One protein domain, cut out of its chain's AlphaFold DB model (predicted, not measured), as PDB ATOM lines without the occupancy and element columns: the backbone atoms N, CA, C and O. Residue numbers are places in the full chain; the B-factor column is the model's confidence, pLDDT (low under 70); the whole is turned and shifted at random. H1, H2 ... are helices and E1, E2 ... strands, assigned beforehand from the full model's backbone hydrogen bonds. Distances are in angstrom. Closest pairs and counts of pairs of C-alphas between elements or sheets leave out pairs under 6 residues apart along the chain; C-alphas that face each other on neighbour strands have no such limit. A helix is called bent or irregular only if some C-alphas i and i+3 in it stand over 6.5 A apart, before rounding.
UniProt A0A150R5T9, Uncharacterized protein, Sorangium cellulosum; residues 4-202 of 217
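What this domain is: This is residues 4 to 202 of the 217 residues of an uncharacterized protein of Sorangium cellulosum (UniProt A0A150R5T9). Five long helices, H1, H2, H6, H8 and H9, run roughly lengthwise through the model: H2, H8 and H9 form an up-and-down bundle, each running against the one before it in the chain, while H6 crosses H8 and H1 packs on H2 and H3. H4 and H5 pack on H6 and H8, H7 packs on H6, and a small antiparallel ribbon, E1 with E2, sits at one end, near the last turns of H2 and H6. The 199 printed residues, mostly helix in class, run H1 H2 E1 H3 H4 H5 H6 E2 H7 H8 H9. The whole is compact, with a radius of gyration of the C-alphas of 16.8 A and spans of 51 by 39 by 26 A.

How they stand to each other: Start at E1, residues 60 to 62, antiparallel to E2, residues 125 to 127; N 61 and O 126 are 2.8 A apart, within hydrogen-bond range. Closest C-alphas lead outward: Val 54 of H2, residues 33 to 55, is 5.1 A from Trp 60, and Ser 119 of H6, residues 94 to 121, is 5.2 A from Leu 125. H6 touches H8, residues 146 to 170, at a steep tilt of 45 degrees, opposite ways; C-alphas 105 and 154 are closest, 3.8 A. H8 and H9, residues 174 to 199, form a helical hairpin at a shallow tilt of 14 degrees, C-alphas 168 and 174 closest at 5.0 A. H2 touches H9, the same way at a shallow 26 degrees, C-alphas 33 and 174 closest at 6.1 A. H3, residues 66 to 77, touches H2, closest C-alphas 46 and 70 at 4.7 A. H1, residues 4 to 28, touches H3, closest C-alphas 13 and 75 at 5.0 A. H6 touches H4, residues 79 to 83, H5, residues 85 to 89, and H7, residues 138 to 143, with closest C-alphas 80 and 104 at 5.3 A, 87 and 96 at 7.1 A, and 117 and 139 at 6.0 A. Every O i to N i+4 pair is within hydrogen-bond range in H3, H4, H5, H6 and H7, against 17 of 21 in H1, 17 of 19 in H2, 20 of 21 in H8 and 18 of 22 in H9.

Where its parts are: Find C-alpha 4 at (-130.074, -177.257, 326.482); H1 runs 34.0 A from there, with a kink of 32 degrees near residue 22. H2 measures 31.7 A, H6 40.3 A, H8 33.7 A and H9 38.0 A, ending at C-alpha 199, (-130.703, -184.675, 291.625). H9 is irregular: C-alphas 175 and 178 are 7.6 A apart.

The domain as a whole: The C-alphas of Gly 135 and Leu 171 are farthest apart, 52.5 A. The printed part has no cut and no long link. Look for pLDDT under 70 at residues 4 to 6, 130 to 133, 135 and 200 to 202.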
ATOM      1  N   VAL A   4    -129.659-175.867 326.223       66.81
ATOM      2  CA  VAL A   4    -130.074-177.257 326.482       66.81
ATOM      3  C   VAL A   4    -130.204-178.068 325.188       66.81
ATOM      4  O   VAL A   4    -129.665-179.170 325.109       66.81
ATOM      5  N   GLN A   5    -130.842-177.516 324.152       67.31
ATOM      6  CA  GLN A   5    -130.994-178.171 322.843       67.31
ATOM      7  C   GLN A   5    -129.631-178.402 322.184       67.31
ATOM      8  O   GLN A   5    -129.351-179.489 321.684       67.31
ATOM      9  N   GLN A   6    -128.737-177.414 322.291       67.81
ATOM     10  CA  GLN A   6    -127.369-177.530 321.793       67.81
ATOM     11  C   GLN A   6    -126.596-178.652 322.486       67.81
ATOM     12  O   GLN A   6    -125.896-179.411 321.827       67.81
ATOM     13  N   ARG A   7    -126.732-178.788 323.809       71.88
ATOM     14  CA  ARG A   7    -126.079-179.869 324.562       71.88
ATOM     15  C   ARG A   7    -126.639-181.237 324.188       71.88
ATOM     16  O   ARG A   7    -125.857-182.162 324.005       71.88
ATOM     17  N   LEU A   8    -127.957-181.364 324.035       70.12
ATOM     18  CA  LEU A   8    -128.598-182.630 323.664       70.12
ATOM     19  C   LEU A   8    -128.193-183.106 322.266       70.12
ATOM     20  O   LEU A   8    -127.937-184.297 322.089       70.12
ATOM     21  N   LEU A   9    -128.043-182.177 321.314       75.62
ATOM     22  CA  LEU A   9    -127.592-182.478 319.955       75.62
ATOM     23  C   LEU A   9    -126.213-183.151 319.919       75.62
ATOM     24  O   LEU A   9    -125.970-183.966 319.039       75.62
ATOM     25  N   TRP A  10    -125.326-182.842 320.868       82.25
ATOM     26  CA  TRP A  10    -123.983-183.434 320.943       82.25
ATOM     27  C   TRP A  10    -123.896-184.605 321.916       82.25
ATOM     28  O   TRP A  10    -123.149-185.556 321.672       82.25
ATOM     29  N   LEU A  11    -124.666-184.560 323.004       87.69
ATOM     30  CA  LEU A  11    -124.641-185.575 324.050       87.69
ATOM     31  C   LEU A  11    -125.078-186.937 323.509       87.69
ATOM     32  O   LEU A  11    -124.386-187.924 323.734       87.69
ATOM     33  N   VAL A  12    -126.188-186.988 322.765       89.12
ATOM     34  CA  VAL A  12    -126.728-188.249 322.236       89.12
ATOM     35  C   VAL A  12    -125.744-188.932 321.270       89.12
ATOM     36  O   VAL A  12    -125.392-190.082 321.528       89.12
ATOM     37  N   PRO A  13    -125.211-188.262 320.229       91.38
ATOM     38  CA  PRO A  13    -124.162-188.822 319.370       91.38
ATOM     39  C   PRO A  13    -122.920-189.293 320.134       91.38
ATOM     40  O   PRO A  13    -122.419-190.388 319.888       91.38
ATOM     41  N   SER A  14    -122.451-188.500 321.102       92.81
ATOM     42  CA  SER A  14    -121.260-188.826 321.897       92.81
ATOM     43  C   SER A  14    -121.462-190.078 322.749       92.81
ATOM     44  O   SER A  14    -120.586-190.944 322.806       92.81
ATOM     45  N   LEU A  15    -122.634-190.203 323.377       93.81
ATOM     46  CA  LEU A  15    -123.018-191.392 324.131       93.81
ATOM     47  C   LEU A  15    -123.157-192.605 323.216       93.81
ATOM     48  O   LEU A  15    -122.606-193.652 323.536       93.81
ATOM     49  N   LEU A  16    -123.826-192.468 322.068       93.44
ATOM     50  CA  LEU A  16    -123.971-193.557 321.097       93.44
ATOM     51  C   LEU A  16    -122.615-194.079 320.631       93.44
ATOM     52  O   LEU A  16    -122.397-195.288 320.623       93.44
ATOM     53  N   MET A  17    -121.689-193.180 320.297       95.12
ATOM     54  CA  MET A  17    -120.364-193.577 319.840       95.12
ATOM     55  C   MET A  17    -119.548-194.222 320.964       95.12
ATOM     56  O   MET A  17    -118.902-195.244 320.753       95.12
ATOM     57  N   THR A  18    -119.642-193.693 322.185       96.25
ATOM     58  CA  THR A  18    -118.998-194.292 323.364       96.25
ATOM     59  C   THR A  18    -119.545-195.694 323.636       96.25
ATOM     60  O   THR A  18    -118.773-196.638 323.786       96.25
ATOM     61  N   ILE A  19    -120.870-195.862 323.630       96.31
ATOM     62  CA  ILE A  19    -121.525-197.164 323.794       96.31
ATOM     63  C   ILE A  19    -121.082-198.116 322.685       96.31
ATOM     64  O   ILE A  19    -120.737-199.249 322.986       96.31
ATOM     65  N   HIS A  20    -121.021-197.670 321.430       95.38
ATOM     66  CA  HIS A  20    -120.539-198.482 320.309       95.38
ATOM     67  C   HIS A  20    -119.114-198.993 320.541       95.38
ATOM     68  O   HIS A  20    -118.868-200.196 320.476       95.38
ATOM     69  N   PHE A  21    -118.180-198.109 320.884       96.62
ATOM     70  CA  PHE A  21    -116.782-198.487 321.099       96.62
ATOM     71  C   PHE A  21    -116.545-199.341 322.353       96.62
ATOM     72  O   PHE A  21    -115.574-200.094 322.382       96.62
ATOM     73  N   LEU A  22    -117.420-199.266 323.360       96.31
ATOM     74  CA  LEU A  22    -117.330-200.087 324.572       96.31
ATOM     75  C   LEU A  22    -118.075-201.420 324.444       96.31
ATOM     76  O   LEU A  22    -117.577-202.447 324.896       96.31
ATOM     77  N   TYR A  23    -119.254-201.426 323.825       96.00
ATOM     78  CA  TYR A  23    -120.130-202.593 323.752       96.00
ATOM     79  C   TYR A  23    -119.462-203.761 323.026       96.00
ATOM     80  O   TYR A  23    -119.436-204.878 323.541       96.00
ATOM     81  N   TRP A  24    -118.886-203.516 321.849       94.94
ATOM     82  CA  TRP A  24    -118.321-204.592 321.033       94.94
ATOM     83  C   TRP A  24    -117.142-205.305 321.725       94.94
ATOM     84  O   TRP A  24    -117.201-206.529 321.866       94.94
ATOM     85  N   PRO A  25    -116.131-204.598 322.265       95.12
ATOM     86  CA  PRO A  25    -115.046-205.267 322.973       95.12
ATOM     87  C   PRO A  25    -115.448-205.833 324.333       95.12
ATOM     88  O   PRO A  25    -115.063-206.952 324.655       95.12
ATOM     89  N   LEU A  26    -116.221-205.093 325.136       96.12
ATOM     90  CA  LEU A  26    -116.484-205.484 326.526       96.12
ATOM     91  C   LEU A  26    -117.616-206.502 326.666       96.12
ATOM     92  O   LEU A  26    -117.554-207.356 327.543       96.12
ATOM     93  N   VAL A  27    -118.652-206.417 325.827       94.06
ATOM     94  CA  VAL A  27    -119.835-207.292 325.916       94.06
ATOM     95  C   VAL A  27    -119.744-208.446 324.927       94.06
ATOM     96  O   VAL A  27    -120.099-209.573 325.259       94.06
ATOM     97  N   ARG A  28    -119.269-208.182 323.703       91.62
ATOM     98  CA  ARG A  28    -119.162-209.199 322.644       91.62
ATOM     99  C   ARG A  28    -117.765-209.803 322.508       91.62
ATOM    100  O   ARG A  28    -117.599-210.723 321.716       91.62
ATOM    101  N   GLY A  29    -116.783-209.324 323.275       90.31
ATOM    102  CA  GLY A  29    -115.422-209.865 323.263       90.31
ATOM    103  C   GLY A  29    -114.687-209.660 321.937       90.31
ATOM    104  O   GLY A  29    -113.762-210.408 321.632       90.31
ATOM    105  N   THR A  30    -115.106-208.695 321.112       91.25
ATOM    106  CA  THR A  30    -114.505-208.478 319.788       91.25
ATOM    107  C   THR A  30    -113.292-207.551 319.857       91.25
ATOM    108  O   THR A  30    -113.171-206.709 320.743       91.25
ATOM    109  N   SER A  31    -112.422-207.603 318.849       92.94
ATOM    110  CA  SER A  31    -111.405-206.559 318.664       92.94
ATOM    111  C   SER A  31    -112.045-205.179 318.432       92.94
ATOM    112  O   SER A  31    -113.148-205.077 317.889       92.94
ATOM    113  N   ILE A  32    -111.309-204.108 318.762       95.06
ATOM    114  CA  ILE A  32    -111.676-202.715 318.448       95.06
ATOM    115  C   ILE A  32    -111.749-202.455 316.934       95.06
ATOM    116  O   ILE A  32    -112.362-201.485 316.492       95.06
ATOM    117  N   ALA A  33    -111.158-203.333 316.119       95.94
ATOM    118  CA  ALA A  33    -111.183-203.224 314.665       95.94
ATOM    119  C   ALA A  33    -112.615-203.160 314.106       95.94
ATOM    120  O   ALA A  33    -112.888-202.374 313.202       95.94
ATOM    121  N   PHE A  34    -113.543-203.943 314.664       95.25
ATOM    122  CA  PHE A  34    -114.930-203.955 314.206       95.25
ATOM    123  C   PHE A  34    -115.677-202.636 314.479       95.25
ATOM    124  O   PHE A  34    -116.197-202.052 313.524       95.25
ATOM    125  N   PRO A  35    -115.713-202.090 315.714       95.38
ATOM    126  CA  PRO A  35    -116.359-200.804 315.939       95.38
ATOM    127  C   PRO A  35    -115.697-199.655 315.162       95.38
ATOM    128  O   PRO A  35    -116.428-198.804 314.649       95.38
ATOM    129  N   VAL A  36    -114.364-199.665 314.983       96.06
ATOM    130  CA  VAL A  36    -113.660-198.712 314.100       96.06
ATOM    131  C   VAL A  36    -114.178-198.817 312.667       96.06
ATOM    132  O   VAL A  36    -114.558-197.803 312.086       96.06
ATOM    133  N   PHE A  37    -114.227-200.027 312.107       95.81
ATOM    134  CA  PHE A  37    -114.706-200.274 310.746       95.81
ATOM    135  C   PHE A  37    -116.104-199.683 310.527       95.81
ATOM    136  O   PHE A  37    -116.311-198.897 309.601       95.81
ATOM    137  N   VAL A  38    -117.040-199.986 311.428       94.19
ATOM    138  CA  VAL A  38    -118.433-199.526 311.340       94.19
ATOM    139  C   VAL A  38    -118.555-198.002 311.453       94.19
ATOM    140  O   VAL A  38    -119.387-197.418 310.764       94.19
ATOM    141  N   ALA A  39    -117.753-197.346 312.295       95.38
ATOM    142  CA  ALA A  39    -117.843-195.900 312.517       95.38
ATOM    143  C   ALA A  39    -117.115-195.074 311.440       95.38
ATOM    144  O   ALA A  39    -117.578-193.999 311.053       95.38
ATOM    145  N   VAL A  40    -115.982-195.566 310.929       95.56
ATOM    146  CA  VAL A  40    -115.152-194.833 309.960       95.56
ATOM    147  C   VAL A  40    -115.837-194.715 308.600       95.56
ATOM    148  O   VAL A  40    -115.753-193.661 307.973       95.56
ATOM    149  N   ILE A  41    -116.549-195.746 308.144       94.44
ATOM    150  CA  ILE A  41    -117.235-195.731 306.841       94.44
ATOM    151  C   ILE A  41    -118.236-194.566 306.709       94.44
ATOM    152  O   ILE A  41    -118.074-193.764 305.788       94.44
ATOM    153  N   PRO A  42    -119.242-194.403 307.593       93.62
ATOM    154  CA  PRO A  42    -120.176-193.282 307.508       93.62
ATOM    155  C   PRO A  42    -119.501-191.926 307.722       93.62
ATOM    156  O   PRO A  42    -119.916-190.943 307.111       93.62
ATOM    157  N   PHE A  43    -118.434-191.863 308.524       95.50
ATOM    158  CA  PHE A  43    -117.661-190.635 308.699       95.50
ATOM    159  C   PHE A  43    -116.974-190.204 307.394       95.50
ATOM    160  O   PHE A  43    -117.130-189.063 306.953       95.50
ATOM    161  N   LEU A  44    -116.254-191.122 306.739       95.00
ATOM    162  CA  LEU A  44    -115.611-190.869 305.447       95.00
ATOM    163  C   LEU A  44    -116.641-190.579 304.359       95.00
ATOM    164  O   LEU A  44    -116.430-189.686 303.542       95.00
ATOM    165  N   PHE A  45    -117.775-191.282 304.369       93.69
ATOM    166  CA  PHE A  45    -118.869-191.014 303.441       93.69
ATOM    167  C   PHE A  45    -119.406-189.594 303.627       93.69
ATOM    168  O   PHE A  45    -119.571-188.878 302.645       93.69
ATOM    169  N   GLY A  46    -119.603-189.142 304.868       92.62
ATOM    170  CA  GLY A  46    -119.962-187.757 305.166       92.62
ATOM    171  C   GLY A  46    -118.961-186.763 304.570       92.62
ATOM    172  O   GLY A  46    -119.344-185.851 303.836       92.62
ATOM    173  N   LEU A  47    -117.666-186.977 304.806       92.50
ATOM    174  CA  LEU A  47    -116.622-186.075 304.315       92.50
ATOM    175  C   LEU A  47    -116.576-186.010 302.787       92.50
ATOM    176  O   LEU A  47    -116.501-184.920 302.218       92.50
ATOM    177  N   LEU A  48    -116.619-187.169 302.130       92.62
ATOM    178  CA  LEU A  48    -116.457-187.276 300.685       92.62
ATOM    179  C   LEU A  48    -117.740-186.912 299.946       92.62
ATOM    180  O   LEU A  48    -117.703-186.135 299.001       92.62
ATOM    181  N   MET A  49    -118.883-187.441 300.368       91.06
ATOM    182  CA  MET A  49    -120.128-187.351 299.608       91.06
ATOM    183  C   MET A  49    -120.984-186.174 300.026       91.06
ATOM    184  O   MET A  49    -121.365-185.367 299.179       91.06
ATOM    185  N   VAL A  50    -121.244-186.025 301.323       88.25
ATOM    186  CA  VAL A  50    -122.028-184.886 301.829       88.25
ATOM    187  C   VAL A  50    -121.231-183.599 301.660       88.25
ATOM    188  O   VAL A  50    -121.770-182.600 301.187       88.25
ATOM    189  N   GLY A  51    -119.924-183.638 301.939       87.94
ATOM    190  CA  GLY A  51    -119.019-182.521 301.675       87.94
ATOM    191  C   GLY A  51    -119.053-182.063 300.215       87.94
ATOM    192  O   GLY A  51    -119.161-180.864 299.948       87.94
ATOM    193  N   THR A  52    -119.038-183.003 299.266       87.94
ATOM    194  CA  THR A  52    -119.144-182.689 297.832       87.94
ATOM    195  C   THR A  52    -120.535-182.165 297.467       87.94
ATOM    196  O   THR A  52    -120.639-181.167 296.758       87.94
ATOM    197  N   ALA A  53    -121.609-182.747 298.002       86.50
ATOM    198  CA  ALA A  53    -122.980-182.266 297.802       86.50
ATOM    199  C   ALA A  53    -123.224-180.843 298.301       86.50
ATOM    200  O   ALA A  53    -123.939-180.082 297.650       86.50
ATOM    201  N   VAL A  54    -122.594-180.461 299.409       87.38
ATOM    202  CA  VAL A  54    -122.646-179.096 299.945       87.38
ATOM    203  C   VAL A  54    -121.835-178.129 299.079       87.38
ATOM    204  O   VAL A  54    -122.294-177.023 298.798       87.38
ATOM    205  N   ARG A  55    -120.634-178.530 298.641       86.69
ATOM    206  CA  ARG A  55    -119.691-177.638 297.941       86.69
ATOM    207  C   ARG A  55    -119.957-177.481 296.447       86.69
ATOM    208  O   ARG A  55    -119.798-176.381 295.936       86.69
ATOM    209  N   ILE A  56    -120.286-178.569 295.755       86.00
ATOM    210  CA  ILE A  56    -120.389-178.604 294.288       86.00
ATOM    211  C   ILE A  56    -121.837-178.424 293.842       86.00
ATOM    212  O   ILE A  56    -122.125-177.607 292.973       86.00
ATOM    213  N   TRP A  57    -122.749-179.193 294.435       82.25
ATOM    214  CA  TRP A  57    -124.151-179.224 294.009       82.25
ATOM    215  C   TRP A  57    -125.065-178.330 294.843       82.25
ATOM    216  O   TRP A  57    -126.233-178.179 294.493       82.25
ATOM    217  N   HIS A  58    -124.540-177.741 295.921       85.75
ATOM    218  CA  HIS A  58    -125.268-176.880 296.849       85.75
ATOM    219  C   HIS A  58    -126.598-177.479 297.323       85.75
ATOM    220  O   HIS A  58    -127.546-176.745 297.555       85.75
ATOM    221  N   LEU A  59    -126.683-178.808 297.476       84.62
ATOM    222  CA  LEU A  59    -127.928-179.480 297.881       84.62
ATOM    223  C   LEU A  59    -128.302-179.160 299.332       84.62
ATOM    224  O   LEU A  59    -129.478-179.132 299.693       84.62
ATOM    225  N   TRP A  60    -127.285-178.899 300.152       89.50
ATOM    226  CA  TRP A  60    -127.418-178.602 301.567       89.50
ATOM    227  C   TRP A  60    -126.493-177.463 301.971       89.50
ATOM    228  O   TRP A  60    -125.449-177.224 301.362       89.50
ATOM    229  N   SER A  61    -126.849-176.784 303.050       90.19
ATOM    230  CA  SER A  61    -125.960-175.882 303.772       90.19
ATOM    231  C   SER A  61    -126.051-176.184 305.255       90.19
ATOM    232  O   SER A  61    -127.145-176.283 305.801       90.19
ATOM    233  N   TRP A  62    -124.892-176.339 305.885       90.25
ATOM    234  CA  TRP A  62    -124.776-176.604 307.311       90.25
ATOM    235  C   TRP A  62    -124.136-175.402 307.995       90.25
ATOM    236  O   TRP A  62    -123.135-174.879 307.506       90.25
ATOM    237  N   THR A  63    -124.692-174.973 309.126       89.88
ATOM    238  CA  THR A  63    -124.106-173.890 309.940       89.88
ATOM    239  C   THR A  63    -122.976-174.384 310.844       89.88
ATOM    240  O   THR A  63    -122.183-173.589 311.344       89.88
ATOM    241  N   ILE A  64    -122.877-175.703 311.032       88.31
ATOM    242  CA  ILE A  64    -121.826-176.368 311.803       88.31
ATOM    243  C   ILE A  64    -120.709-176.908 310.892       88.31
ATOM    244  O   ILE A  64    -120.960-177.235 309.728       88.31
ATOM    245  N   PRO A  65    -119.468-177.051 311.400       90.31
ATOM    246  CA  PRO A  65    -118.355-177.546 310.596       90.31
ATOM    247  C   PRO A  65    -118.587-178.971 310.080       90.31
ATOM    248  O   PRO A  65    -119.061-179.838 310.812       90.31
ATOM    249  N   MET A  66    -118.148-179.251 308.849       90.19
ATOM    250  CA  MET A  66    -118.345-180.555 308.198       90.19
ATOM    251  C   MET A  66    -117.892-181.769 309.034       90.19
ATOM    252  O   MET A  66    -118.649-182.737 309.095       90.19
ATOM    253  N   PRO A  67    -116.740-181.755 309.741       92.00
ATOM    254  CA  PRO A  67    -116.352-182.884 310.592       92.00
ATOM    255  C   PRO A  67    -117.382-183.210 311.678       92.00
ATOM    256  O   PRO A  67    -117.564-184.374 312.027       92.00
ATOM    257  N   HIS A  68    -118.095-182.198 312.175       91.00
ATOM    258  CA  HIS A  68    -119.142-182.391 313.168       91.00
ATOM    259  C   HIS A  68    -120.387-183.029 312.543       91.00
ATOM    260  O   HIS A  68    -120.949-183.948 313.127       91.00
ATOM    261  N   VAL A  69    -120.775-182.618 311.329       90.31
ATOM    262  CA  VAL A  69    -121.846-183.279 310.556       90.31
ATOM    263  C   VAL A  69    -121.506-184.755 310.330       90.31
ATOM    264  O   VAL A  69    -122.328-185.632 310.583       90.31
ATOM    265  N   CYS A  70    -120.264-185.041 309.930       92.94
ATOM    266  CA  CYS A  70    -119.783-186.405 309.703       92.94
ATOM    267  C   CYS A  70    -119.808-187.237 310.990       92.94
ATOM    268  O   CYS A  70    -120.191-188.404 310.961       92.94
ATOM    269  N   PHE A  71    -119.442-186.637 312.126       93.06
ATOM    270  CA  PHE A  71    -119.530-187.281 313.434       93.06
ATOM    271  C   PHE A  71    -120.975-187.590 313.837       93.06
ATOM    272  O   PHE A  71    -121.246-188.711 314.274       93.06
ATOM    273  N   LEU A  72    -121.909-186.645 313.656       91.38
ATOM    274  CA  LEU A  72    -123.337-186.880 313.897       91.38
ATOM    275  C   LEU A  72    -123.807-188.089 313.084       91.38
ATOM    276  O   LEU A  72    -124.338-189.049 313.635       91.38
ATOM    277  N   TRP A  73    -123.535-188.080 311.782       88.88
ATOM    278  CA  TRP A  73    -123.960-189.136 310.868       88.88
ATOM    279  C   TRP A  73    -123.353-190.494 311.213       88.88
ATOM    280  O   TRP A  73    -124.076-191.491 311.256       88.88
ATOM    281  N   ALA A  74    -122.055-190.542 311.513       93.44
ATOM    282  CA  ALA A  74    -121.400-191.761 311.968       93.44
ATOM    283  C   ALA A  74    -122.046-192.301 313.249       93.44
ATOM    284  O   ALA A  74    -122.368-193.486 313.321       93.44
ATOM    285  N   SER A  75    -122.331-191.419 314.209       93.69
ATOM    286  CA  SER A  75    -122.941-191.775 315.496       93.69
ATOM    287  C   SER A  75    -124.337-192.357 315.381       93.69
ATOM    288  O   SER A  75    -124.668-193.341 316.044       93.69
ATOM    289  N   TYR A  76    -125.162-191.805 314.501       91.25
ATOM    290  CA  TYR A  76    -126.490-192.359 314.274       91.25
ATOM    291  C   TYR A  76    -126.460-193.612 313.401       91.25
ATOM    292  O   TYR A  76    -127.264-194.518 313.603       91.25
ATOM    293  N   THR A  77    -125.493-193.725 312.490       90.81
ATOM    294  CA  THR A  77    -125.313-194.942 311.686       90.81
ATOM    295  C   THR A  77    -124.915-196.134 312.559       90.81
ATOM    296  O   THR A  77    -125.418-197.236 312.346       90.81
ATOM    297  N   THR A  78    -124.093-195.928 313.598       93.06
ATOM    298  CA  THR A  78    -123.729-196.993 314.552       93.06
ATOM    299  C   THR A  78    -124.904-197.514 315.383       93.06
ATOM    300  O   THR A  78    -124.806-198.605 315.945       93.06
ATOM    301  N   LEU A  79    -126.039-196.802 315.423       91.19
ATOM    302  CA  LEU A  79    -127.240-197.284 316.106       91.19
ATOM    303  C   LEU A  79    -127.758-198.588 315.492       91.19
ATOM    304  O   LEU A  79    -128.142-199.486 316.234       91.19
ATOM    305  N   GLY A  80    -127.755-198.711 314.160       90.12
ATOM    306  CA  GLY A  80    -128.228-199.919 313.479       90.12
ATOM    307  C   GLY A  80    -127.490-201.165 313.981       90.12
ATOM    308  O   GLY A  80    -128.131-202.073 314.505       90.12
ATOM    309  N   PRO A  81    -126.150-201.187 313.919       89.38
ATOM    310  CA  PRO A  81    -125.360-202.292 314.443       89.38
ATOM    311  C   PRO A  81    -125.535-202.558 315.940       89.38
ATOM    312  O   PRO A  81    -125.589-203.716 316.347       89.38
ATOM    313  N   LEU A  82    -125.673-201.515 316.760       92.50
ATOM    314  CA  LEU A  82    -125.939-201.673 318.191       92.50
ATOM    315  C   LEU A  82    -127.310-202.302 318.472       92.50
ATOM    316  O   LEU A  82    -127.410-203.218 319.283       92.50
ATOM    317  N   VAL A  83    -128.366-201.845 317.802       93.62
ATOM    318  CA  VAL A  83    -129.733-202.367 317.982       93.62
ATOM    319  C   VAL A  83    -129.862-203.775 317.404       93.62
ATOM    320  O   VAL A  83    -130.527-204.628 317.982       93.62
ATOM    321  N   LEU A  84    -129.193-204.043 316.284       94.88
ATOM    322  CA  LEU A  84    -129.232-205.323 315.577       94.88
ATOM    323  C   LEU A  84    -128.097-206.271 315.987       94.88
ATOM    324  O   LEU A  84    -127.778-207.197 315.237       94.88
ATOM    325  N   ASN A  85    -127.496-206.057 317.158       93.69
ATOM    326  CA  ASN A  85    -126.298-206.764 317.605       93.69
ATOM    327  C   ASN A  85    -126.443-208.296 317.525       93.69
ATOM    328  O   ASN A  85    -125.577-208.945 316.950       93.69
ATOM    329  N   ASP A  86    -127.568-208.872 317.963       92.56
ATOM    330  CA  ASP A  86    -127.793-210.320 317.882       92.56
ATOM    331  C   ASP A  86    -127.836-210.820 316.434       92.56
ATOM    332  O   ASP A  86    -127.298-211.877 316.115       92.56
ATOM    333  N   THR A  87    -128.431-210.044 315.521       93.06
ATOM    334  CA  THR A  87    -128.472-210.408 314.094       93.06
ATOM    335  C   THR A  87    -127.080-210.307 313.458       93.06
ATOM    336  O   THR A  87    -126.725-211.115 312.592       93.06
ATOM    337  N   ILE A  88    -126.261-209.351 313.902       93.38
ATOM    338  CA  ILE A  88    -124.861-209.235 313.484       93.38
ATOM    339  C   ILE A  88    -124.033-210.404 314.012       93.38
ATOM    340  O   ILE A  88    -123.282-210.978 313.230       93.38
ATOM    341  N   SER A  89    -124.211-210.791 315.272       91.31
ATOM    342  CA  SER A  89    -123.424-211.845 315.919       91.31
ATOM    343  C   SER A  89    -123.778-213.269 315.478       91.31
ATOM    344  O   SER A  89    -123.002-214.184 315.733       91.31
ATOM    345  N   MET A  90    -124.913-213.487 314.805       93.12
ATOM    346  CA  MET A  90    -125.202-214.781 314.169       93.12
ATOM    347  C   MET A  90    -124.120-215.142 313.133       93.12
ATOM    348  O   MET A  90    -123.626-214.233 312.468       93.12
ATOM    349  N   PRO A  91    -123.810-216.429 312.897       94.06
ATOM    350  CA  PRO A  91    -122.860-216.827 311.858       94.06
ATOM    351  C   PRO A  91    -123.197-216.237 310.485       94.06
ATOM    352  O   PRO A  91    -124.374-216.032 310.142       94.06
ATOM    353  N   PHE A  92    -122.167-215.952 309.691       95.00
ATOM    354  CA  PHE A  92    -122.359-215.379 308.367       95.00
ATOM    355  C   PHE A  92    -123.242-216.259 307.467       95.00
ATOM    356  O   PHE A  92    -123.028-217.458 307.303       95.00
ATOM    357  N   SER A  93    -124.251-215.643 306.847       95.56
ATOM    358  CA  SER A  93    -125.125-216.280 305.861       95.56
ATOM    359  C   SER A  93    -125.695-215.236 304.902       95.56
ATOM    360  O   SER A  93    -125.894-214.080 305.284       95.56
ATOM    361  N   ALA A  94    -126.013-215.642 303.668       93.62
ATOM    362  CA  ALA A  94    -126.616-214.751 302.674       93.62
ATOM    363  C   ALA A  94    -127.942-214.144 303.171       93.62
ATOM    364  O   ALA A  94    -128.174-212.945 303.030       93.62
ATOM    365  N   MET A  95    -128.777-214.948 303.837       94.44
ATOM    366  CA  MET A  95    -130.013-214.465 304.456       94.44
ATOM    367  C   MET A  95    -129.733-213.448 305.571       94.44
ATOM    368  O   MET A  95    -130.417-212.431 305.666       94.44
ATOM    369  N   GLY A  96    -128.696-213.676 306.385       93.12
ATOM    370  CA  GLY A  96    -128.256-212.720 307.402       93.12
ATOM    371  C   GLY A  96    -127.831-211.378 306.804       93.12
ATOM    372  O   GLY A  96    -128.190-210.333 307.341       93.12
ATOM    373  N   VAL A  97    -127.133-211.392 305.666       95.00
ATOM    374  CA  VAL A  97    -126.741-210.179 304.927       95.00
ATOM    375  C   VAL A  97    -127.967-209.413 304.423       95.00
ATOM    376  O   VAL A  97    -128.065-208.206 304.650       95.00
ATOM    377  N   VAL A  98    -128.927-210.100 303.793       95.75
ATOM    378  CA  VAL A  98    -130.171-209.477 303.301       95.75
ATOM    379  C   VAL A  98    -130.986-208.897 304.457       95.75
ATOM    380  O   VAL A  98    -131.398-207.738 304.400       95.75
ATOM    381  N   LYS A  99    -131.163-209.655 305.543       94.94
ATOM    382  CA  LYS A  99    -131.864-209.191 306.748       94.94
ATOM    383  C   LYS A  99    -131.199-207.943 307.333       94.94
ATOM    384  O   LYS A  99    -131.890-206.976 307.642       94.94
ATOM    385  N   MET A 100    -129.869-207.945 307.447       95.31
ATOM    386  CA  MET A 100    -129.116-206.780 307.916       95.31
ATOM    387  C   MET A 100    -129.293-205.569 307.003       95.31
ATOM    388  O   MET A 100    -129.437-204.460 307.503       95.31
ATOM    389  N   SER A 101    -129.321-205.765 305.685       94.81
ATOM    390  CA  SER A 101    -129.593-204.689 304.726       94.81
ATOM    391  C   SER A 101    -130.941-204.036 304.973       94.81
ATOM    392  O   SER A 101    -130.997-202.830 305.200       94.81
ATOM    393  N   LEU A 102    -132.013-204.827 305.007       96.38
ATOM    394  CA  LEU A 102    -133.369-204.301 305.147       96.38
ATOM    395  C   LEU A 102    -133.581-203.600 306.494       96.38
ATOM    396  O   LEU A 102    -134.140-202.504 306.536       96.38
ATOM    397  N   LEU A 103    -133.106-204.200 307.590       96.12
ATOM    398  CA  LEU A 103    -133.281-203.633 308.928       96.12
ATOM    399  C   LEU A 103    -132.443-202.367 309.123       96.12
ATOM    400  O   LEU A 103    -132.971-201.366 309.606       96.12
ATOM    401  N   THR A 104    -131.171-202.371 308.712       95.44
ATOM    402  CA  THR A 104    -130.334-201.165 308.788       95.44
ATOM    403  C   THR A 104    -130.860-200.078 307.857       95.44
ATOM    404  O   THR A 104    -130.921-198.927 308.268       95.44
ATOM    405  N   GLY A 105    -131.321-200.426 306.651       95.50
ATOM    406  CA  GLY A 105    -131.985-199.498 305.734       95.50
ATOM    407  C   GLY A 105    -133.176-198.799 306.382       95.50
ATOM    408  O   GLY A 105    -133.248-197.573 306.381       95.50
ATOM    409  N   PHE A 106    -134.076-199.557 307.010       95.31
ATOM    410  CA  PHE A 106    -135.231-198.981 307.699       95.31
ATOM    411  C   PHE A 106    -134.831-198.106 308.896       95.31
ATOM    412  O   PHE A 106    -135.315-196.981 309.019       95.31
ATOM    413  N   ILE A 107    -133.917-198.583 309.750       95.25
ATOM    414  CA  ILE A 107    -133.431-197.815 310.907       95.25
ATOM    415  C   ILE A 107    -132.793-196.506 310.439       95.25
ATOM    416  O   ILE A 107    -133.133-195.453 310.970       95.25
ATOM    417  N   SER A 108    -131.910-196.553 309.439       94.62
ATOM    418  CA  SER A 108    -131.257-195.367 308.885       94.62
ATOM    419  C   SER A 108    -132.257-194.402 308.256       94.62
ATOM    420  O   SER A 108    -132.144-193.204 308.492       94.62
ATOM    421  N   ALA A 109    -133.253-194.892 307.512       93.88
ATOM    422  CA  ALA A 109    -134.297-194.047 306.932       93.88
ATOM    423  C   ALA A 109    -135.036-193.248 308.015       93.88
ATOM    424  O   ALA A 109    -135.161-192.030 307.913       93.88
ATOM    425  N   VAL A 110    -135.472-193.920 309.086       93.69
ATOM    426  CA  VAL A 110    -136.203-193.277 310.185       93.69
ATOM    427  C   VAL A 110    -135.305-192.317 310.960       93.69
ATOM    428  O   VAL A 110    -135.666-191.154 311.140       93.69
ATOM    429  N   THR A 111    -134.135-192.770 311.415       92.19
ATOM    430  CA  THR A 111    -133.257-191.942 312.254       92.19
ATOM    431  C   THR A 111    -132.719-190.748 311.486       92.19
ATOM    432  O   THR A 111    -132.797-189.630 311.985       92.19
ATOM    433  N   GLY A 112    -132.261-190.956 310.253       92.06
ATOM    434  CA  GLY A 112    -131.790-189.904 309.360       92.06
ATOM    435  C   GLY A 112    -132.848-188.833 309.094       92.06
ATOM    436  O   GLY A 112    -132.571-187.644 309.229       92.06
ATOM    437  N   THR A 113    -134.091-189.235 308.808       92.50
ATOM    438  CA  THR A 113    -135.212-188.293 308.650       92.50
ATOM    439  C   THR A 113    -135.487-187.500 309.929       92.50
ATOM    440  O   THR A 113    -135.727-186.295 309.853       92.50
ATOM    441  N   VAL A 114    -135.428-188.126 311.107       90.75
ATOM    442  CA  VAL A 114    -135.597-187.416 312.388       90.75
ATOM    443  C   VAL A 114    -134.469-186.403 312.603       90.75
ATOM    444  O   VAL A 114    -134.740-185.256 312.956       90.75
ATOM    445  N   ILE A 115    -133.220-186.789 312.336       89.88
ATOM    446  CA  ILE A 115    -132.041-185.925 312.496       89.88
ATOM    447  C   ILE A 115    -132.122-184.714 311.577       89.88
ATOM    448  O   ILE A 115    -131.918-183.595 312.044       89.88
ATOM    449  N   ASP A 116    -132.438-184.909 310.298       91.19
ATOM    450  CA  ASP A 116    -132.557-183.805 309.344       91.19
ATOM    451  C   ASP A 116    -133.739-182.893 309.693       91.19
ATOM    452  O   ASP A 116    -133.620-181.676 309.580       91.19
ATOM    453  N   THR A 117    -134.850-183.447 310.196       90.62
ATOM    454  CA  THR A 117    -135.998-182.652 310.666       90.62
ATOM    455  C   THR A 117    -135.607-181.752 311.832       90.62
ATOM    456  O   THR A 117    -135.840-180.547 311.766       90.62
ATOM    457  N   ILE A 118    -134.969-182.311 312.865       88.81
ATOM    458  CA  ILE A 118    -134.488-181.544 314.025       88.81
ATOM    459  C   ILE A 118    -133.431-180.526 313.585       88.81
ATOM    460  O   ILE A 118    -133.469-179.373 313.999       88.81
ATOM    461  N   SER A 119    -132.509-180.922 312.706       88.94
ATOM    462  CA  SER A 119    -131.443-180.040 312.222       88.94
ATOM    463  C   SER A 119    -131.992-178.869 311.408       88.94
ATOM    464  O   SER A 119    -131.458-177.767 311.504       88.94
ATOM    465  N   MET A 120    -133.053-179.068 310.622       89.25
ATOM    466  CA  MET A 120    -133.730-177.976 309.921       89.25
ATOM    467  C   MET A 120    -134.524-177.077 310.875       89.25
ATOM    468  O   MET A 120    -134.467-175.857 310.736       89.25
ATOM    469  N   ASP A 121    -135.233-177.656 311.847       87.50
ATOM    470  CA  ASP A 121    -136.003-176.901 312.848       87.50
ATOM    471  C   ASP A 121    -135.092-175.989 313.692       87.50
ATOM    472  O   ASP A 121    -135.359-174.799 313.868       87.50
ATOM    473  N   GLU A 122    -133.923-176.501 314.079       85.62
ATOM    474  CA  GLU A 122    -132.880-175.757 314.796       85.62
ATOM    475  C   GLU A 122    -132.036-174.839 313.890       85.62
ATOM    476  O   GLU A 122    -131.084-174.205 314.354       85.62
ATOM    477  N   ARG A 123    -132.372-174.733 312.595       87.12
ATOM    478  CA  ARG A 123    -131.659-173.918 311.588       87.12
ATOM    479  C   ARG A 123    -130.176-174.279 311.436       87.12
ATOM    480  O   ARG A 123    -129.345-173.437 311.095       87.12
ATOM    481  N   LEU A 124    -129.833-175.535 311.703       88.06
ATOM    482  CA  LEU A 124    -128.496-176.091 311.502       88.06
ATOM    483  C   LEU A 124    -128.289-176.601 310.082       88.06
ATOM    484  O   LEU A 124    -127.162-176.579 309.585       88.06
ATOM    485  N   LEU A 125    -129.377-177.035 309.451       90.12
ATOM    486  CA  LEU A 125    -129.439-177.536 308.089       90.12
ATOM    487  C   LEU A 125    -130.412-176.685 307.269       90.12
ATOM    488  O   LEU A 125    -131.569-176.514 307.642       90.12
ATOM    489  N   THR A 126    -129.961-176.233 306.108       89.00
ATOM    490  CA  THR A 126    -130.819-175.713 305.043       89.00
ATOM    491  C   THR A 126    -130.754-176.668 303.863       89.00
ATOM    492  O   THR A 126    -129.667-176.994 303.383       89.00
ATOM    493  N   VAL A 127    -131.914-177.116 303.389       86.44
ATOM    494  CA  VAL A 127    -132.036-178.005 302.229       86.44
ATOM    495  C   VAL A 127    -132.423-177.173 301.015       86.44
ATOM    496  O   VAL A 127    -133.470-176.530 301.007       86.44
ATOM    497  N   HIS A 128    -131.613-177.231 299.964       83.44
ATOM    498  CA  HIS A 128    -131.852-176.521 298.709       83.44
ATOM    499  C   HIS A 128    -132.417-177.495 297.678       83.44
ATOM    500  O   HIS A 128    -131.734-177.946 296.759       83.44
ATOM    501  N   SER A 129    -133.682-177.875 297.855       71.12
ATOM    502  CA  SER A 129    -134.393-178.767 296.932       71.12
ATOM    503  C   SER A 129    -135.545-178.045 296.236       71.12
ATOM    504  O   SER A 129    -136.054-177.033 296.718       71.12
ATOM    505  N   ARG A 130    -136.017-178.592 295.106       67.50
ATOM    506  CA  ARG A 130    -137.227-178.080 294.435       67.50
ATOM    507  C   ARG A 130    -138.443-178.076 295.369       67.50
ATOM    508  O   ARG A 130    -139.290-177.205 295.237       67.50
ATOM    509  N   VAL A 131    -138.516-179.032 296.298       65.00
ATOM    510  CA  VAL A 131    -139.589-179.119 297.298       65.00
ATOM    511  C   VAL A 131    -139.417-178.047 298.374       65.00
ATOM    512  O   VAL A 131    -140.388-177.408 298.748       65.00
ATOM    513  N   ALA A 132    -138.191-177.763 298.817       65.25
ATOM    514  CA  ALA A 132    -137.946-176.639 299.722       65.25
ATOM    515  C   ALA A 132    -138.358-175.298 299.083       65.25
ATOM    516  O   ALA A 132    -138.947-174.443 299.742       65.25
ATOM    517  N   ALA A 133    -138.122-175.144 297.775       62.22
ATOM    518  CA  ALA A 133    -138.470-173.942 297.021       62.22
ATOM    519  C   ALA A 133    -139.987-173.702 296.879       62.22
ATOM    520  O   ALA A 133    -140.392-172.574 296.612       62.22
ATOM    521  N   THR A 134    -140.837-174.719 297.070       71.56
ATOM    522  CA  THR A 134    -142.302-174.545 297.048       71.56
ATOM    523  C   THR A 134    -142.880-174.107 298.397       71.56
ATOM    524  O   THR A 134    -144.097-173.987 298.524       71.56
ATOM    525  N   GLY A 135    -142.038-173.847 299.407       64.69
ATOM    526  CA  GLY A 135    -142.466-173.302 300.700       64.69
ATOM    527  C   GLY A 135    -143.253-174.283 301.575       64.69
ATOM    528  O   GLY A 135    -143.937-173.870 302.509       64.69
ATOM    529  N   VAL A 136    -143.187-175.588 301.292       73.88
ATOM    530  CA  VAL A 136    -143.780-176.613 302.165       73.88
ATOM    531  C   VAL A 136    -142.983-176.738 303.466       73.88
ATOM    532  O   VAL A 136    -141.758-176.640 303.478       73.88
ATOM    533  N   GLY A 137    -143.692-176.980 304.575       80.19
ATOM    534  CA  GLY A 137    -143.089-177.060 305.911       80.19
ATOM    535  C   GLY A 137    -141.966-178.099 306.041       80.19
ATOM    536  O   GLY A 137    -141.914-179.075 305.287       80.19
ATOM    537  N   THR A 138    -141.098-177.908 307.041       83.12
ATOM    538  CA  THR A 138    -139.859-178.670 307.293       83.12
ATOM    539  C   THR A 138    -140.013-180.177 307.107       83.12
ATOM    540  O   THR A 138    -139.299-180.777 306.309       83.12
ATOM    541  N   VAL A 139    -141.001-180.786 307.767       82.94
ATOM    542  CA  VAL A 139    -141.231-182.239 307.726       82.94
ATOM    543  C   VAL A 139    -141.459-182.746 306.297       82.94
ATOM    544  O   VAL A 139    -140.890-183.761 305.905       82.94
ATOM    545  N   LYS A 140    -142.249-182.031 305.484       82.62
ATOM    546  CA  LYS A 140    -142.521-182.429 304.092       82.62
ATOM    547  C   LYS A 140    -141.272-182.307 303.221       82.62
ATOM    548  O   LYS A 140    -141.027-183.181 302.394       82.62
ATOM    549  N   THR A 141    -140.481-181.258 303.433       82.06
ATOM    550  CA  THR A 141    -139.211-181.051 302.726       82.06
ATOM    551  C   THR A 141    -138.211-182.164 303.035       82.06
ATOM    552  O   THR A 141    -137.612-182.709 302.111       82.06
ATOM    553  N   VAL A 142    -138.076-182.551 304.307       85.19
ATOM    554  CA  VAL A 142    -137.165-183.622 304.742       85.19
ATOM    555  C   VAL A 142    -137.625-184.989 304.239       85.19
ATOM    556  O   VAL A 142    -136.839-185.717 303.639       85.19
ATOM    557  N   ILE A 143    -138.903-185.344 304.407       85.25
ATOM    558  CA  ILE A 143    -139.432-186.645 303.955       85.25
ATOM    559  C   ILE A 143    -139.234-186.842 302.445       85.25
ATOM    560  O   ILE A 143    -138.973-187.963 302.012       85.25
ATOM    561  N   ALA A 144    -139.301-185.768 301.651       83.19
ATOM    562  CA  ALA A 144    -139.154-185.840 300.201       83.19
ATOM    563  C   ALA A 144    -137.781-186.346 299.721       83.19
ATOM    564  O   ALA A 144    -137.689-186.806 298.584       83.19
ATOM    565  N   TYR A 145    -136.726-186.277 300.546       84.00
ATOM    566  CA  TYR A 145    -135.405-186.799 300.170       84.00
ATOM    567  C   TYR A 145    -134.762-187.691 301.240       84.00
ATOM    568  O   TYR A 145    -134.193-188.723 300.885       84.00
ATOM    569  N   SER A 146    -134.841-187.332 302.527       86.38
ATOM    570  CA  SER A 146    -134.048-187.966 303.589       86.38
ATOM    571  C   SER A 146    -134.400-189.434 303.759       86.38
ATOM    572  O   SER A 146    -133.501-190.251 303.927       86.38
ATOM    573  N   PHE A 147    -135.680-189.800 303.647       87.56
ATOM    574  CA  PHE A 147    -136.094-191.189 303.846       87.56
ATOM    575  C   PHE A 147    -135.448-192.121 302.812       87.56
ATOM    576  O   PHE A 147    -134.867-193.145 303.166       87.56
ATOM    577  N   LEU A 148    -135.485-191.734 301.530       89.06
ATOM    578  CA  LEU A 148    -134.850-192.498 300.457       89.06
ATOM    579  C   LEU A 148    -133.325-192.449 300.569       89.06
ATOM    580  O   LEU A 148    -132.668-193.476 300.436       89.06
ATOM    581  N   PHE A 149    -132.767-191.268 300.832       90.25
ATOM    582  CA  PHE A 149    -131.328-191.062 300.930       90.25
ATOM    583  C   PHE A 149    -130.699-191.908 302.049       90.25
ATOM    584  O   PHE A 149    -129.792-192.703 301.791       90.25
ATOM    585  N   PHE A 150    -131.206-191.790 303.277       92.56
ATOM    586  CA  PHE A 150    -130.692-192.555 304.410       92.56
ATOM    587  C   PHE A 150    -131.106-194.022 304.357       92.56
ATOM    588  O   PHE A 150    -130.336-194.876 304.788       92.56
ATOM    589  N   GLY A 151    -132.273-194.334 303.789       93.06
ATOM    590  CA  GLY A 151    -132.687-195.712 303.542       93.06
ATOM    591  C   GLY A 151    -131.734-196.435 302.597       93.06
ATOM    592  O   GLY A 151    -131.232-197.507 302.929       93.06
ATOM    593  N   ALA A 152    -131.406-195.817 301.459       92.50
ATOM    594  CA  ALA A 152    -130.420-196.338 300.517       92.50
ATOM    595  C   ALA A 152    -129.045-196.480 301.177       92.50
ATOM    596  O   ALA A 152    -128.403-197.517 301.043       92.50
ATOM    597  N   PHE A 153    -128.614-195.477 301.944       92.94
ATOM    598  CA  PHE A 153    -127.347-195.543 302.668       92.94
ATOM    599  C   PHE A 153    -127.319-196.722 303.656       92.94
ATOM    600  O   PHE A 153    -126.390-197.529 303.630       92.94
ATOM    601  N   GLY A 154    -128.370-196.893 304.463       93.25
ATOM    602  CA  GLY A 154    -128.502-198.010 305.401       93.25
ATOM    603  C   GLY A 154    -128.579-199.380 304.720       93.25
ATOM    604  O   GLY A 154    -128.001-200.343 305.230       93.25
ATOM    605  N   LEU A 155    -129.205-199.468 303.538       93.88
ATOM    606  CA  LEU A 155    -129.232-200.688 302.719       93.88
ATOM    607  C   LEU A 155    -127.824-201.133 302.306       93.88
ATOM    608  O   LEU A 155    -127.595-202.338 302.209       93.88
ATOM    609  N   PHE A 156    -126.880-200.207 302.113       92.94
ATOM    610  CA  PHE A 156    -125.470-200.543 301.890       92.94
ATOM    611  C   PHE A 156    -124.747-200.860 303.199       92.94
ATOM    612  O   PHE A 156    -124.060-201.881 303.296       92.94
ATOM    613  N   ILE A 157    -124.926-200.035 304.234       93.06
ATOM    614  CA  ILE A 157    -124.228-200.211 305.516       93.06
ATOM    615  C   ILE A 157    -124.570-201.547 306.190       93.06
ATOM    616  O   ILE A 157    -123.692-202.151 306.806       93.06
ATOM    617  N   GLY A 158    -125.799-202.052 306.063       94.06
ATOM    618  CA  GLY A 158    -126.201-203.347 306.624       94.06
ATOM    619  C   GLY A 158    -125.322-204.527 306.166       94.06
ATOM    620  O   GLY A 158    -124.666-205.143 307.012       94.06
ATOM    621  N   PRO A 159    -125.257-204.838 304.856       93.50
ATOM    622  CA  PRO A 159    -124.388-205.865 304.289       93.50
ATOM    623  C   PRO A 159    -122.931-205.677 304.679       93.50
ATOM    624  O   PRO A 159    -122.278-206.624 305.106       93.50
ATOM    625  N   ILE A 160    -122.445-204.443 304.573       93.06
ATOM    626  CA  ILE A 160    -121.069-204.069 304.888       93.06
ATOM    627  C   ILE A 160    -120.743-204.393 306.339       93.06
ATOM    628  O   ILE A 160    -119.714-204.998 306.616       93.06
ATOM    629  N   THR A 161    -121.636-204.047 307.265       94.50
ATOM    630  CA  THR A 161    -121.466-204.352 308.687       94.50
ATOM    631  C   THR A 161    -121.397-205.859 308.905       94.50
ATOM    632  O   THR A 161    -120.547-206.332 309.656       94.50
ATOM    633  N   LYS A 162    -122.244-206.635 308.218       95.75
ATOM    634  CA  LYS A 162    -122.238-208.097 308.329       95.75
ATOM    635  C   LYS A 162    -120.957-208.720 307.764       95.75
ATOM    636  O   LYS A 162    -120.388-209.610 308.385       95.75
ATOM    637  N   VAL A 163    -120.480-208.229 306.622       93.62
ATOM    638  CA  VAL A 163    -119.205-208.644 306.016       93.62
ATOM    639  C   VAL A 163    -118.026-208.252 306.910       93.62
ATOM    640  O   VAL A 163    -117.131-209.061 307.139       93.62
ATOM    641  N   GLY A 164    -118.039-207.040 307.465       94.88
ATOM    642  CA  GLY A 164    -117.035-206.574 308.415       94.88
ATOM    643  C   GLY A 164    -116.983-207.439 309.668       94.88
ATOM    644  O   GLY A 164    -115.896-207.806 310.096       94.88
ATOM    645  N   HIS A 165    -118.140-207.824 310.215       95.81
ATOM    646  CA  HIS A 165    -118.210-208.746 311.348       95.81
ATOM    647  C   HIS A 165    -117.592-210.103 311.002       95.81
ATOM    648  O   HIS A 165    -116.746-210.599 311.738       95.81
ATOM    649  N   TYR A 166    -117.938-210.667 309.844       96.00
ATOM    650  CA  TYR A 166    -117.374-211.938 309.400       96.00
ATOM    651  C   TYR A 166    -115.839-211.908 309.339       96.00
ATOM    652  O   TYR A 166    -115.173-212.740 309.947       96.00
ATOM    653  N   TYR A 167    -115.248-210.913 308.674       96.31
ATOM    654  CA  TYR A 167    -113.787-210.848 308.547       96.31
ATOM    655  C   TYR A 167    -113.074-210.457 309.846       96.31
ATOM    656  O   TYR A 167    -112.052-211.050 310.182       96.31
ATOM    657  N   LEU A 168    -113.580-209.452 310.564       96.56
ATOM    658  CA  LEU A 168    -112.878-208.848 311.702       96.56
ATOM    659  C   LEU A 168    -113.165-209.553 313.033       96.56
ATOM    660  O   LEU A 168    -112.398-209.372 313.978       96.56
ATOM    661  N   VAL A 169    -114.258-210.315 313.118       95.75
ATOM    662  CA  VAL A 169    -114.696-211.004 314.341       95.75
ATOM    663  C   VAL A 169    -114.702-212.515 314.146       95.75
ATOM    664  O   VAL A 169    -113.982-213.198 314.861       95.75
ATOM    665  N   GLU A 170    -115.458-213.044 313.178       94.81
ATOM    666  CA  GLU A 170    -115.590-214.506 313.009       94.81
ATOM    667  C   GLU A 170    -114.276-215.148 312.535       94.81
ATOM    668  O   GLU A 170    -113.870-216.180 313.062       94.81
ATOM    669  N   LEU A 171    -113.586-214.521 311.578       94.75
ATOM    670  CA  LEU A 171    -112.271-214.968 311.102       94.75
ATOM    671  C   LEU A 171    -111.097-214.376 311.897       94.75
ATOM    672  O   LEU A 171    -109.973-214.858 311.770       94.75
ATOM    673  N   GLY A 172    -111.333-213.312 312.673       93.06
ATOM    674  CA  GLY A 172    -110.301-212.619 313.452       93.06
ATOM    675  C   GLY A 172    -109.221-211.905 312.625       93.06
ATOM    676  O   GLY A 172    -108.188-211.521 313.173       93.06
ATOM    677  N   ASP A 173    -109.425-211.695 311.320       93.94
ATOM    678  CA  ASP A 173    -108.421-211.101 310.431       93.94
ATOM    679  C   ASP A 173    -108.482-209.565 310.452       93.94
ATOM    680  O   ASP A 173    -108.905-208.892 309.504       93.94
ATOM    681  N   THR A 174    -108.041-208.984 311.567       93.62
ATOM    682  CA  THR A 174    -108.063-207.530 311.779       93.62
ATOM    683  C   THR A 174    -107.118-206.768 310.853       93.62
ATOM    684  O   THR A 174    -107.281-205.561 310.672       93.62
ATOM    685  N   SER A 175    -106.145-207.451 310.241       93.25
ATOM    686  CA  SER A 175    -105.175-206.842 309.323       93.25
ATOM    687  C   SER A 175    -105.839-206.269 308.065       93.25
ATOM    688  O   SER A 175    -105.366-205.285 307.494       93.25
ATOM    689  N   ARG A 176    -106.999-206.817 307.675       91.94
ATOM    690  CA  ARG A 176    -107.750-206.409 306.478       91.94
ATOM    691  C   ARG A 176    -108.616-205.171 306.663       91.94
ATOM    692  O   ARG A 176    -109.250-204.756 305.697       91.94
ATOM    693  N   ILE A 177    -108.664-204.566 307.851       94.44
ATOM    694  CA  ILE A 177    -109.586-203.458 308.144       94.44
ATOM    695  C   ILE A 177    -109.526-202.338 307.096       94.44
ATOM    696  O   ILE A 177    -110.563-201.918 306.588       94.44
ATOM    697  N   TRP A 178    -108.328-201.902 306.705       93.12
ATOM    698  CA  TRP A 178    -108.158-200.816 305.736       93.12
ATOM    699  C   TRP A 178    -108.609-201.207 304.334       93.12
ATOM    700  O   TRP A 178    -109.261-200.418 303.654       93.12
ATOM    701  N   LEU A 179    -108.324-202.446 303.925       94.06
ATOM    702  CA  LEU A 179    -108.804-202.983 302.658       94.06
ATOM    703  C   LEU A 179    -110.335-203.040 302.643       94.06
ATOM    704  O   LEU A 179    -110.951-202.601 301.677       94.06
ATOM    705  N   LEU A 180    -110.956-203.514 303.726       94.06
ATOM    706  CA  LEU A 180    -112.412-203.570 303.848       94.06
ATOM    707  C   LEU A 180    -113.034-202.169 303.807       94.06
ATOM    708  O   LEU A 180    -114.037-201.986 303.122       94.06
ATOM    709  N   ILE A 181    -112.441-201.178 304.486       94.44
ATOM    710  CA  ILE A 181    -112.899-199.778 304.431       94.44
ATOM    711  C   ILE A 181    -112.833-199.256 302.993       94.44
ATOM    712  O   ILE A 181    -113.814-198.696 302.510       94.44
ATOM    713  N   LEU A 182    -111.717-199.467 302.290       92.81
ATOM    714  CA  LEU A 182    -111.532-198.995 300.913       92.81
ATOM    715  C   LEU A 182    -112.514-199.648 299.933       92.81
ATOM    716  O   LEU A 182    -113.196-198.946 299.185       92.81
ATOM    717  N   LEU A 183    -112.633-200.978 299.978       91.38
ATOM    718  CA  LEU A 183    -113.565-201.744 299.140       91.38
ATOM    719  C   LEU A 183    -115.027-201.391 299.414       91.38
ATOM    720  O   LEU A 183    -115.888-201.616 298.570       91.38
ATOM    721  N   THR A 184    -115.298-200.827 300.585       91.06
ATOM    722  CA  THR A 184    -116.624-200.390 300.990       91.06
ATOM    723  C   THR A 184    -116.925-198.959 300.557       91.06
ATOM    724  O   THR A 184    -117.980-198.684 299.983       91.06
ATOM    725  N   ILE A 185    -116.022-198.025 300.855       91.56
ATOM    726  CA  ILE A 185    -116.293-196.599 300.691       91.56
ATOM    727  C   ILE A 185    -116.361-196.214 299.214       91.56
ATOM    728  O   ILE A 185    -117.225-195.430 298.831       91.56
ATOM    729  N   VAL A 186    -115.508-196.806 298.371       90.25
ATOM    730  CA  VAL A 186    -115.415-196.450 296.949       90.25
ATOM    731  C   VAL A 186    -116.724-196.738 296.201       90.25
ATOM    732  O   VAL A 186    -117.255-195.802 295.600       90.25
ATOM    733  N   PRO A 187    -117.312-197.953 296.254       87.88
ATOM    734  CA  PRO A 187    -118.572-198.221 295.563       87.88
ATOM    735  C   PRO A 187    -119.732-197.359 296.067       87.88
ATOM    736  O   PRO A 187    -120.496-196.837 295.255       87.88
ATOM    737  N   ILE A 188    -119.845-197.160 297.388       91.06
ATOM    738  CA  ILE A 188    -120.902-196.310 297.956       91.06
ATOM    739  C   ILE A 188    -120.745-194.874 297.445       91.06
ATOM    740  O   ILE A 188    -121.715-194.276 296.983       91.06
ATOM    741  N   CYS A 189    -119.530-194.323 297.478       91.00
ATOM    742  CA  CYS A 189    -119.263-192.988 296.961       91.00
ATOM    743  C   CYS A 189    -119.642-192.864 295.481       91.00
ATOM    744  O   CYS A 189    -120.355-191.933 295.122       91.00
ATOM    745  N   VAL A 190    -119.247-193.814 294.628       88.88
ATOM    746  CA  VAL A 190    -119.580-193.791 293.191       88.88
ATOM    747  C   VAL A 190    -121.095-193.782 292.958       88.88
ATOM    748  O   VAL A 190    -121.592-192.974 292.172       88.88
ATOM    749  N   LEU A 191    -121.843-194.627 293.670       88.12
ATOM    750  CA  LEU A 191    -123.300-194.697 293.537       88.12
ATOM    751  C   LEU A 191    -123.980-193.394 293.971       88.12
ATOM    752  O   LEU A 191    -124.858-192.884 293.273       88.12
ATOM    753  N   PHE A 192    -123.552-192.816 295.094       89.00
ATOM    754  CA  PHE A 192    -124.127-191.563 295.578       89.00
ATOM    755  C   PHE A 192    -123.675-190.342 294.767       89.00
ATOM    756  O   PHE A 192    -124.439-189.386 294.661       89.00
ATOM    757  N   LEU A 193    -122.493-190.370 294.139       87.69
ATOM    758  CA  LEU A 193    -122.079-189.346 293.170       87.69
ATOM    759  C   LEU A 193    -123.053-189.315 291.991       87.69
ATOM    760  O   LEU A 193    -123.531-188.242 291.625       87.69
ATOM    761  N   ALA A 194    -123.396-190.482 291.440       84.38
ATOM    762  CA  ALA A 194    -124.377-190.582 290.362       84.38
ATOM    763  C   ALA A 194    -125.763-190.085 290.810       84.38
ATOM    764  O   ALA A 194    -126.396-189.300 290.103       84.38
ATOM    765  N   TYR A 195    -126.205-190.473 292.009       84.38
ATOM    766  CA  TYR A 195    -127.466-190.001 292.587       84.38
ATOM    767  C   TYR A 195    -127.513-188.470 292.735       84.38
ATOM    768  O   TYR A 195    -128.479-187.834 292.312       84.38
ATOM    769  N   PHE A 196    -126.461-187.853 293.282       83.88
ATOM    770  CA  PHE A 196    -126.400-186.399 293.442       83.88
ATOM    771  C   PHE A 196    -126.313-185.660 292.114       83.88
ATOM    772  O   PHE A 196    -126.979-184.638 291.958       83.88
ATOM    773  N   ALA A 197    -125.569-186.190 291.142       80.25
ATOM    774  CA  ALA A 197    -125.523-185.624 289.800       80.25
ATOM    775  C   ALA A 197    -126.921-185.586 289.158       80.25
ATOM    776  O   ALA A 197    -127.305-184.559 288.602       80.25
ATOM    777  N   LEU A 198    -127.717-186.653 289.305       77.50
ATOM    778  CA  LEU A 198    -129.093-186.716 288.791       77.50
ATOM    779  C   LEU A 198    -130.060-185.784 289.530       77.50
ATOM    780  O   LEU A 198    -130.960-185.215 288.913       77.50
ATOM    781  N   MET A 199    -129.890-185.614 290.843       71.12
ATOM    782  CA  MET A 199    -130.703-184.675 291.625       71.12
ATOM    783  C   MET A 199    -130.326-183.212 291.382       71.12
ATOM    784  O   MET A 199    -131.162-182.318 291.552       71.12
ATOM    785  N   SER A 200    -129.077-182.948 291.003       67.94
ATOM    786  CA  SER A 200    -128.600-181.595 290.761       67.94
ATOM    787  C   SER A 200    -129.268-180.997 289.523       67.94
ATOM    788  O   SER A 200    -129.141-181.477 288.401       67.94
ATOM    789  N   ASN A 201    -130.033-179.929 289.733       57.28
ATOM    790  CA  ASN A 201    -130.728-179.222 288.668       57.28
ATOM    791  C   ASN A 201    -129.906-177.980 288.276       57.28
ATOM    792  O   ASN A 201    -129.782-177.078 289.110       57.28
ATOM    793  N   PRO A 202    -129.405-177.852 287.032       51.59
ATOM    794  CA  PRO A 202    -128.518-176.748 286.640       51.59
ATOM    795  C   PRO A 202    -129.124-175.344 286.829       51.59
ATOM    796  O   PRO A 202    -128.401-174.360 286.936       51.59
TER     797      PRO A 202